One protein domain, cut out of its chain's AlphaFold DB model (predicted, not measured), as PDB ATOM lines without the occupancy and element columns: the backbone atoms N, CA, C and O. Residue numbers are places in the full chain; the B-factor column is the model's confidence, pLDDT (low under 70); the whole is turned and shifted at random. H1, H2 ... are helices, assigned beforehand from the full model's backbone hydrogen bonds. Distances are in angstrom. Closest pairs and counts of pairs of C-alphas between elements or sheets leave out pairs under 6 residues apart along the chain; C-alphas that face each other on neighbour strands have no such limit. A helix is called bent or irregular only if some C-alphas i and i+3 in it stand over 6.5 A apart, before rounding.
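Overview. This is residues 53 to 117 of the 163 residues of the protein "L-carnitine/gamma-butyrobetaine antiporter" of bioreactor metagenome (UniProt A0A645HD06). Two helices make a V with unequal arms: the long H1 and the shorter H2 meet where H1 nears its end and H2 sets out, and they spread apart from there. A loop of residues 84 to 94 joins them at the point of the V, while residues 53 to 68 of H1 and residues 110 to 116, of which 110 to 114 belong to H2, stick out as free arms. The printed part has 65 residues, with two named helices in the order H1, H2 and no named strand; the class is all helix. The whole is loose, with a radius of gyration of the C-alphas of 15.5 A, and flat, spanning 51 by 29 by 14 A.

Along the chain. H1, residues 53 to 83, begins with C-alpha 53 at (-2.588, 22.655, 43.521) and is 43.9 A long from first to last C-alpha. It is neither bent nor irregular, but only just: C-alphas 54 and 57 are 6.0 A apart. H2, residues 95 to 114, is 28.9 A long and ends with C-alpha 114 at (-24.876, 4.630, 39.554).

Arrangement. H1 touches H2 with residues 72 to 80 alone, and H2 touches H1 with residues 97 to 105 alone. Their closest C-alphas are those of Ala 76 and Trp 101, 5.1 A apart. The helices run opposite ways at a steep tilt of 54 degrees. In H2 every O i to N i+4 pair is within hydrogen-bond range; in H1, 26 of 27 are.

Size, cuts and confidence. The C-alphas of Thr 54 and Gly 86 are the two farthest apart, 51.2 A. The link from H1 to H2, 11 residues, is long. The printed part has no cut. Mean pLDDT of the printed part is 90.8; residue 89 is under 70.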
ATOM      1  N   SER A  53      -1.425  23.555  43.583       90.31
ATOM      2  CA  SER A  53      -2.588  22.655  43.521       90.31
ATOM      3  C   SER A  53      -3.126  22.221  44.890       90.31
ATOM      4  O   SER A  53      -4.333  22.040  45.035       90.31
ATOM      5  N   THR A  54      -2.280  22.151  45.921       91.81
ATOM      6  CA  THR A  54      -2.683  21.859  47.308       91.81
ATOM      7  C   THR A  54      -3.682  22.863  47.889       91.81
ATOM      8  O   THR A  54      -4.478  22.487  48.744       91.81
ATOM      9  N   VAL A  55      -3.672  24.117  47.425       94.00
ATOM     10  CA  VAL A  55      -4.611  25.172  47.843       94.00
ATOM     11  C   VAL A  55      -5.711  25.367  46.803       94.00
ATOM     12  O   VAL A  55      -6.885  25.481  47.152       94.00
ATOM     13  N   VAL A  56      -5.349  25.369  45.518       91.81
ATOM     14  CA  VAL A  56      -6.289  25.632  44.419       91.81
ATOM     15  C   VAL A  56      -7.352  24.538  44.316       91.81
ATOM     16  O   VAL A  56      -8.530  24.847  44.137       91.81
ATOM     17  N   LEU A  57      -6.975  23.267  44.472       93.12
ATOM     18  CA  LEU A  57      -7.898  22.149  44.296       93.12
ATOM     19  C   LEU A  57      -9.015  22.137  45.363       93.12
ATOM     20  O   LEU A  57     -10.181  22.077  44.968       93.12
ATOM     21  N   PRO A  58      -8.735  22.278  46.680       94.62
ATOM     22  CA  PRO A  58      -9.792  22.443  47.681       94.62
ATOM     23  C   PRO A  58     -10.714  23.637  47.417       94.62
ATOM     24  O   PRO A  58     -11.926  23.517  47.595       94.62
ATOM     25  N   VAL A  59     -10.170  24.771  46.961       95.06
ATOM     26  CA  VAL A  59     -10.966  25.970  46.651       95.06
ATOM     27  C   VAL A  59     -11.916  25.712  45.480       95.06
ATOM     28  O   VAL A  59     -13.099  26.036  45.580       95.06
ATOM     29  N   LEU A  60     -11.441  25.091  44.398       92.06
ATOM     30  CA  LEU A  60     -12.279  24.741  43.246       92.06
ATOM     31  C   LEU A  60     -13.366  23.726  43.610       92.06
ATOM     32  O   LEU A  60     -14.504  23.863  43.161       92.06
ATOM     33  N   LEU A  61     -13.050  22.739  44.454       92.88
ATOM     34  CA  LEU A  61     -14.033  21.771  44.944       92.88
ATOM     35  C   LEU A  61     -15.098  22.434  45.822       92.88
ATOM     36  O   LEU A  61     -16.286  22.164  45.649       92.88
ATOM     37  N   LEU A  62     -14.698  23.335  46.724       96.31
ATOM     38  CA  LEU A  62     -15.629  24.092  47.559       96.31
ATOM     39  C   LEU A  62     -16.527  24.997  46.709       96.31
ATOM     40  O   LEU A  62     -17.740  25.037  46.916       96.31
ATOM     41  N   TYR A  63     -15.949  25.680  45.720       94.50
ATOM     42  CA  TYR A  63     -16.693  26.483  44.757       94.50
ATOM     43  C   TYR A  63     -17.719  25.638  43.990       94.50
ATOM     44  O   TYR A  63     -18.898  25.994  43.946       94.50
ATOM     45  N   ALA A  64     -17.306  24.488  43.447       93.12
ATOM     46  CA  ALA A  64     -18.197  23.576  42.733       93.12
ATOM     47  C   ALA A  64     -19.340  23.080  43.631       93.12
ATOM     48  O   ALA A  64     -20.495  23.045  43.201       93.12
ATOM     49  N   PHE A  65     -19.048  22.759  44.893       95.19
ATOM     50  CA  PHE A  65     -20.050  22.348  45.872       95.19
ATOM     51  C   PHE A  65     -21.080  23.453  46.150       95.19
ATOM     52  O   PHE A  65     -22.280  23.216  46.011       95.19
ATOM     53  N   ILE A  66     -20.633  24.671  46.475       97.06
ATOM     54  CA  ILE A  66     -21.523  25.809  46.770       97.06
ATOM     55  C   ILE A  66     -22.360  26.187  45.541       97.06
ATOM     56  O   ILE A  66     -23.569  26.416  45.659       97.06
ATOM     57  N   SER A  67     -21.747  26.209  44.355       95.44
ATOM     58  CA  SER A  67     -22.441  26.476  43.091       95.44
ATOM     59  C   SER A  67     -23.528  25.434  42.827       95.44
ATOM     60  O   SER A  67     -24.651  25.785  42.468       95.44
ATOM     61  N   THR A  68     -23.231  24.153  43.063       94.50
ATOM     62  CA  THR A  68     -24.198  23.060  42.889       94.50
ATOM     63  C   THR A  68     -25.339  23.163  43.900       94.50
ATOM     64  O   THR A  68     -26.503  23.045  43.524       94.50
ATOM     65  N   ALA A  69     -25.037  23.435  45.171       94.56
ATOM     66  CA  ALA A  69     -26.048  23.599  46.213       94.56
ATOM     67  C   ALA A  69     -27.002  24.765  45.904       94.56
ATOM     68  O   ALA A  69     -28.222  24.623  46.003       94.56
ATOM     69  N   THR A  70     -26.454  25.897  45.456       95.94
ATOM     70  CA  THR A  70     -27.235  27.079  45.057       95.94
ATOM     71  C   THR A  70     -28.100  26.785  43.831       95.94
ATOM     72  O   THR A  70     -29.277  27.141  43.804       95.94
ATOM     73  N   PHE A  71     -27.549  26.074  42.844       94.94
ATOM     74  CA  PHE A  71     -28.276  25.647  41.654       94.94
ATOM     75  C   PHE A  71     -29.457  24.728  41.994       94.94
ATOM     76  O   PHE A  71     -30.588  25.022  41.607       94.94
ATOM     77  N   ILE A  72     -29.230  23.667  42.778       94.62
ATOM     78  CA  ILE A  72     -30.293  22.744  43.214       94.62
ATOM     79  C   ILE A  72     -31.384  23.507  43.965       94.62
ATOM     80  O   ILE A  72     -32.569  23.286  43.729       94.62
ATOM     81  N   ASN A  73     -30.994  24.443  44.831       93.75
ATOM     82  CA  ASN A  73     -31.932  25.261  45.585       93.75
ATOM     83  C   ASN A  73     -32.824  26.141  44.687       93.75
ATOM     84  O   ASN A  73     -33.996  26.347  45.011       93.75
ATOM     85  N   GLY A  74     -32.283  26.650  43.576       95.56
ATOM     86  CA  GLY A  74     -33.034  27.397  42.566       95.56
ATOM     87  C   GLY A  74     -33.998  26.509  41.777       95.56
ATOM     88  O   GLY A  74     -35.175  26.838  41.653       95.56
ATOM     89  N   VAL A  75     -33.542  25.343  41.310       95.56
ATOM     90  CA  VAL A  75     -34.390  24.403  40.554       95.56
ATOM     91  C   VAL A  75     -35.523  23.855  41.425       95.56
ATOM     92  O   VAL A  75     -36.676  23.845  40.998       95.56
ATOM     93  N   ALA A  76     -35.226  23.453  42.663       96.00
ATOM     94  CA  ALA A  76     -36.231  22.960  43.602       96.00
ATOM     95  C   ALA A  76     -37.279  24.028  43.945       96.00
ATOM     96  O   ALA A  76     -38.456  23.708  44.090       96.00
ATOM     97  N   TYR A  77     -36.868  25.297  44.042       94.12
ATOM     98  CA  TYR A  77     -37.788  26.415  44.236       94.12
ATOM     99  C   TYR A  77     -38.738  26.584  43.046       94.12
ATOM    100  O   TYR A  77     -39.951  26.611  43.236       94.12
ATOM    101  N   THR A  78     -38.211  26.621  41.820       94.62
ATOM    102  CA  THR A  78     -39.028  26.740  40.604       94.62
ATOM    103  C   THR A  78     -40.003  25.573  40.453       94.62
ATOM    104  O   THR A  78     -41.168  25.785  40.127       94.62
ATOM    105  N   LEU A  79     -39.570  24.340  40.736       94.38
ATOM    106  CA  LEU A  79     -40.458  23.176  40.708       94.38
ATOM    107  C   LEU A  79     -41.556  23.284  41.765       94.38
ATOM    108  O   LEU A  79     -42.723  23.065  41.454       94.38
ATOM    109  N   ALA A  80     -41.210  23.696  42.985       94.31
ATOM    110  CA  ALA A  80     -42.195  23.889  44.039       94.31
ATOM    111  C   ALA A  80     -43.226  24.975  43.684       94.31
ATOM    112  O   ALA A  80     -44.407  24.791  43.972       94.31
ATOM    113  N   MET A  81     -42.813  26.058  43.017       92.75
ATOM    114  CA  MET A  81     -43.723  27.086  42.496       92.75
ATOM    115  C   MET A  81     -44.709  26.503  41.481       92.75
ATOM    116  O   MET A  81     -45.916  26.652  41.636       92.75
ATOM    117  N   VAL A  82     -44.209  25.786  40.471       92.06
ATOM    118  CA  VAL A  82     -45.041  25.257  39.376       92.06
ATOM    119  C   VAL A  82     -45.986  24.142  39.845       92.06
ATOM    120  O   VAL A  82     -47.029  23.922  39.233       92.06
ATOM    121  N   THR A  83     -45.662  23.441  40.935       92.81
ATOM    122  CA  THR A  83     -46.484  22.332  41.450       92.81
ATOM    123  C   THR A  83     -47.388  22.713  42.618       92.81
ATOM    124  O   THR A  83     -48.117  21.852  43.116       92.81
ATOM    125  N   THR A  84     -47.365  23.969  43.070       90.31
ATOM    126  CA  THR A  84     -48.279  24.464  44.108       90.31
ATOM    127  C   THR A  84     -49.471  25.157  43.449       90.31
ATOM    128  O   THR A  84     -49.308  26.013  42.584       90.31
ATOM    129  N   LYS A  85     -50.692  24.782  43.840       83.69
ATOM    130  CA  LYS A  85     -51.927  25.406  43.337       83.69
ATOM    131  C   LYS A  85     -52.274  26.648  44.156       83.69
ATOM    132  O   LYS A  85     -52.116  26.623  45.370       83.69
ATOM    133  N   GLY A  86     -52.815  27.673  43.497       78.25
ATOM    134  CA  GLY A  86     -53.341  28.867  44.169       78.25
ATOM    135  C   GLY A  86     -52.278  29.796  44.760       78.25
ATOM    136  O   GLY A  86     -52.596  30.545  45.671       78.25
ATOM    137  N   ILE A  87     -51.033  29.740  44.270       79.00
ATOM    138  CA  ILE A  87     -50.003  30.733  44.604       79.00
ATOM    139  C   ILE A  87     -50.359  32.063  43.934       79.00
ATOM    140  O   ILE A  87     -50.538  32.109  42.714       79.00
ATOM    141  N   THR A  88     -50.445  33.134  44.723       75.75
ATOM    142  CA  THR A  88     -50.512  34.515  44.221       75.75
ATOM    143  C   THR A  88     -49.105  35.101  44.039       75.75
ATOM    144  O   THR A  88     -48.120  34.502  44.463       75.75
ATOM    145  N   GLU A  89     -48.975  36.273  43.402       69.38
ATOM    146  CA  GLU A  89     -47.668  36.902  43.104       69.38
ATOM    147  C   GLU A  89     -46.742  37.075  44.323       69.38
ATOM    148  O   GLU A  89     -45.525  37.109  44.153       69.38
ATOM    149  N   ASN A  90     -47.298  37.166  45.536       75.31
ATOM    150  CA  ASN A  90     -46.535  37.373  46.770       75.31
ATOM    151  C   ASN A  90     -46.393  36.107  47.631       75.31
ATOM    152  O   ASN A  90     -45.806  36.176  48.712       75.31
ATOM    153  N   ASP A  91     -46.923  34.968  47.180       81.69
ATOM    154  CA  ASP A  91     -46.882  33.727  47.947       81.69
ATOM    155  C   ASP A  91     -45.625  32.912  47.637       81.69
ATOM    156  O   ASP A  91     -45.266  32.664  46.484       81.69
ATOM    157  N   GLU A  92     -44.978  32.426  48.694       84.50
ATOM    158  CA  GLU A  92     -43.899  31.450  48.579       84.50
ATOM    159  C   GLU A  92     -44.453  30.015  48.593       84.50
ATOM    160  O   GLU A  92     -45.404  29.706  49.322       84.50
ATOM    161  N   PRO A  93     -43.831  29.082  47.849       85.19
ATOM    162  CA  PRO A  93     -44.238  27.693  47.887       85.19
ATOM    163  C   PRO A  93     -43.881  27.099  49.249       85.19
ATOM    164  O   PRO A  93     -42.892  27.476  49.888       85.19
ATOM    165  N   SER A  94     -44.666  26.119  49.701       88.12
ATOM    166  CA  SER A  94     -44.439  25.524  51.016       88.12
ATOM    167  C   SER A  94     -43.012  24.974  51.144       88.12
ATOM    168  O   SER A  94     -42.476  24.316  50.243       88.12
ATOM    169  N   ARG A  95     -42.385  25.218  52.302       88.50
ATOM    170  CA  ARG A  95     -41.007  24.774  52.572       88.50
ATOM    171  C   ARG A  95     -40.855  23.261  52.408       88.50
ATOM    172  O   ARG A  95     -39.831  22.805  51.910       88.50
ATOM    173  N   LEU A  96     -41.887  22.495  52.771       91.81
ATOM    174  CA  LEU A  96     -41.901  21.042  52.598       91.81
ATOM    175  C   LEU A  96     -41.900  20.637  51.121       91.81
ATOM    176  O   LEU A  96     -41.115  19.770  50.751       91.81
ATOM    177  N   ASN A  97     -42.696  21.289  50.268       92.31
ATOM    178  CA  ASN A  97     -42.704  21.002  48.831       92.31
ATOM    179  C   ASN A  97     -41.323  21.271  48.202       92.31
ATOM    180  O   ASN A  97     -40.799  20.448  47.452       92.31
ATOM    181  N   ARG A  98     -40.666  22.372  48.590       91.62
ATOM    182  CA  ARG A  98     -39.295  22.682  48.149       91.62
ATOM    183  C   ARG A  98     -38.287  21.607  48.562       91.62
ATOM    184  O   ARG A  98     -37.461  21.202  47.747       91.62
ATOM    185  N   VAL A  99     -38.350  21.135  49.809       94.12
ATOM    186  CA  VAL A  99     -37.450  20.081  50.309       94.12
ATOM    187  C   VAL A  99     -37.692  18.759  49.581       94.12
ATOM    188  O   VAL A  99     -36.724  18.107  49.196       94.12
ATOM    189  N   VAL A 100     -38.951  18.389  49.323       95.50
ATOM    190  CA  VAL A 100     -39.293  17.186  48.545       95.50
ATOM    191  C   VAL A 100     -38.648  17.241  47.161       95.50
ATOM    192  O   VAL A 100     -37.957  16.297  46.777       95.50
ATOM    193  N   TRP A 101     -38.779  18.358  46.442       96.31
ATOM    194  CA  TRP A 101     -38.147  18.515  45.131       96.31
ATOM    195  C   TRP A 101     -36.618  18.483  45.190       96.31
ATOM    196  O   TRP A 101     -35.996  17.841  44.347       96.31
ATOM    197  N   ALA A 102     -36.000  19.102  46.199       95.00
ATOM    198  CA  ALA A 102     -34.548  19.047  46.376       95.00
ATOM    199  C   ALA A 102     -34.044  17.610  46.604       95.00
ATOM    200  O   ALA A 102     -33.058  17.197  45.991       95.00
ATOM    201  N   VAL A 103     -34.741  16.828  47.435       95.25
ATOM    202  CA  VAL A 103     -34.408  15.419  47.693       95.25
ATOM    203  C   VAL A 103     -34.601  14.576  46.435       95.25
ATOM    204  O   VAL A 103     -33.714  13.796  46.091       95.25
ATOM    205  N   LEU A 104     -35.704  14.754  45.703       95.69
ATOM    206  CA  LEU A 104     -35.953  14.034  44.450       95.69
ATOM    207  C   LEU A 104     -34.857  14.300  43.408       95.69
ATOM    208  O   LEU A 104     -34.337  13.352  42.821       95.69
ATOM    209  N   LEU A 105     -34.451  15.562  43.228       94.38
ATOM    210  CA  LEU A 105     -33.360  15.939  42.323       94.38
ATOM    211  C   LEU A 105     -32.023  15.313  42.738       94.38
ATOM    212  O   LEU A 105     -31.312  14.771  41.892       94.38
ATOM    213  N   GLY A 106     -31.690  15.347  44.032       92.44
ATOM    214  CA  GLY A 106     -30.475  14.719  44.556       92.44
ATOM    215  C   GLY A 106     -30.472  13.202  44.356       92.44
ATOM    216  O   GLY A 106     -29.475  12.631  43.918       92.44
ATOM    217  N   THR A 107     -31.613  12.557  44.600       94.00
ATOM    218  CA  THR A 107     -31.771  11.106  44.430       94.00
ATOM    219  C   THR A 107     -31.617  10.721  42.962       94.00
ATOM    220  O   THR A 107     -30.880   9.792  42.646       94.00
ATOM    221  N   LEU A 108     -32.232  11.485  42.055       91.94
ATOM    222  CA  LEU A 108     -32.105  11.297  40.611       91.94
ATOM    223  C   LEU A 108     -30.655  11.470  40.138       91.94
ATOM    224  O   LEU A 108     -30.168  10.652  39.358       91.94
ATOM    225  N   ALA A 109     -29.940  12.479  40.641       89.69
ATOM    226  CA  ALA A 109     -28.525  12.673  40.332       89.69
ATOM    227  C   ALA A 109     -27.673  11.470  40.775       89.69
ATOM    228  O   ALA A 109     -26.873  10.962  39.990       89.69
ATOM    229  N   ILE A 110     -27.885  10.961  41.994       91.38
ATOM    230  CA  ILE A 110     -27.195   9.765  42.506       91.38
ATOM    231  C   ILE A 110     -27.531   8.535  41.653       91.38
ATOM    232  O   ILE A 110     -26.629   7.790  41.274       91.38
ATOM    233  N   SER A 111     -28.802   8.336  41.290       92.00
ATOM    234  CA  SER A 111     -29.214   7.227  40.422       92.00
ATOM    235  C   SER A 111     -28.509   7.269  39.063       92.00
ATOM    236  O   SER A 111     -28.025   6.241  38.595       92.00
ATOM    237  N   LEU A 112     -28.380   8.447  38.444       89.00
ATOM    238  CA  LEU A 112     -27.665   8.597  37.171       89.00
ATOM    239  C   LEU A 112     -26.168   8.293  37.300       89.00
ATOM    240  O   LEU A 112     -25.596   7.663  36.408       89.00
ATOM    241  N   LEU A 113     -25.538   8.684  38.414       88.25
ATOM    242  CA  LEU A 113     -24.146   8.321  38.696       88.25
ATOM    243  C   LEU A 113     -23.973   6.798  38.786       88.25
ATOM    244  O   LEU A 113     -23.033   6.262  38.201       88.25
ATOM    245  N   MET A 114     -24.907   6.095  39.434       89.25
ATOM    246  CA  MET A 114     -24.876   4.630  39.554       89.25
ATOM    247  C   MET A 114     -25.116   3.901  38.222       89.25
ATOM    248  O   MET A 114     -24.567   2.825  38.012       89.25
ATOM    249  N   LEU A 115     -25.894   4.481  37.302       87.88
ATOM    250  CA  LEU A 115     -26.218   3.890  35.991       87.88
ATOM    251  C   LEU A 115     -25.085   3.990  34.948       87.88
ATOM    252  O   LEU A 115     -25.269   3.584  33.802       87.88
ATOM    253  N   GLY A 116     -23.924   4.538  35.312       79.81
ATOM    254  CA  GLY A 116     -22.795   4.734  34.393       79.81
ATOM    255  C   GLY A 116     -22.518   6.198  34.041       79.81
ATOM    256  O   GLY A 116     -21.798   6.480  33.081       79.81
ATOM    257  N   GLY A 117     -23.072   7.141  34.808       77.69
ATOM    258  CA  GLY A 117     -22.686   8.551  34.797       77.69
ATOM    259  C   GLY A 117     -23.109   9.303  33.536       77.69
ATOM    260  O   GLY A 117     -24.277   9.648  33.358       77.69
TER     261      GLY A 117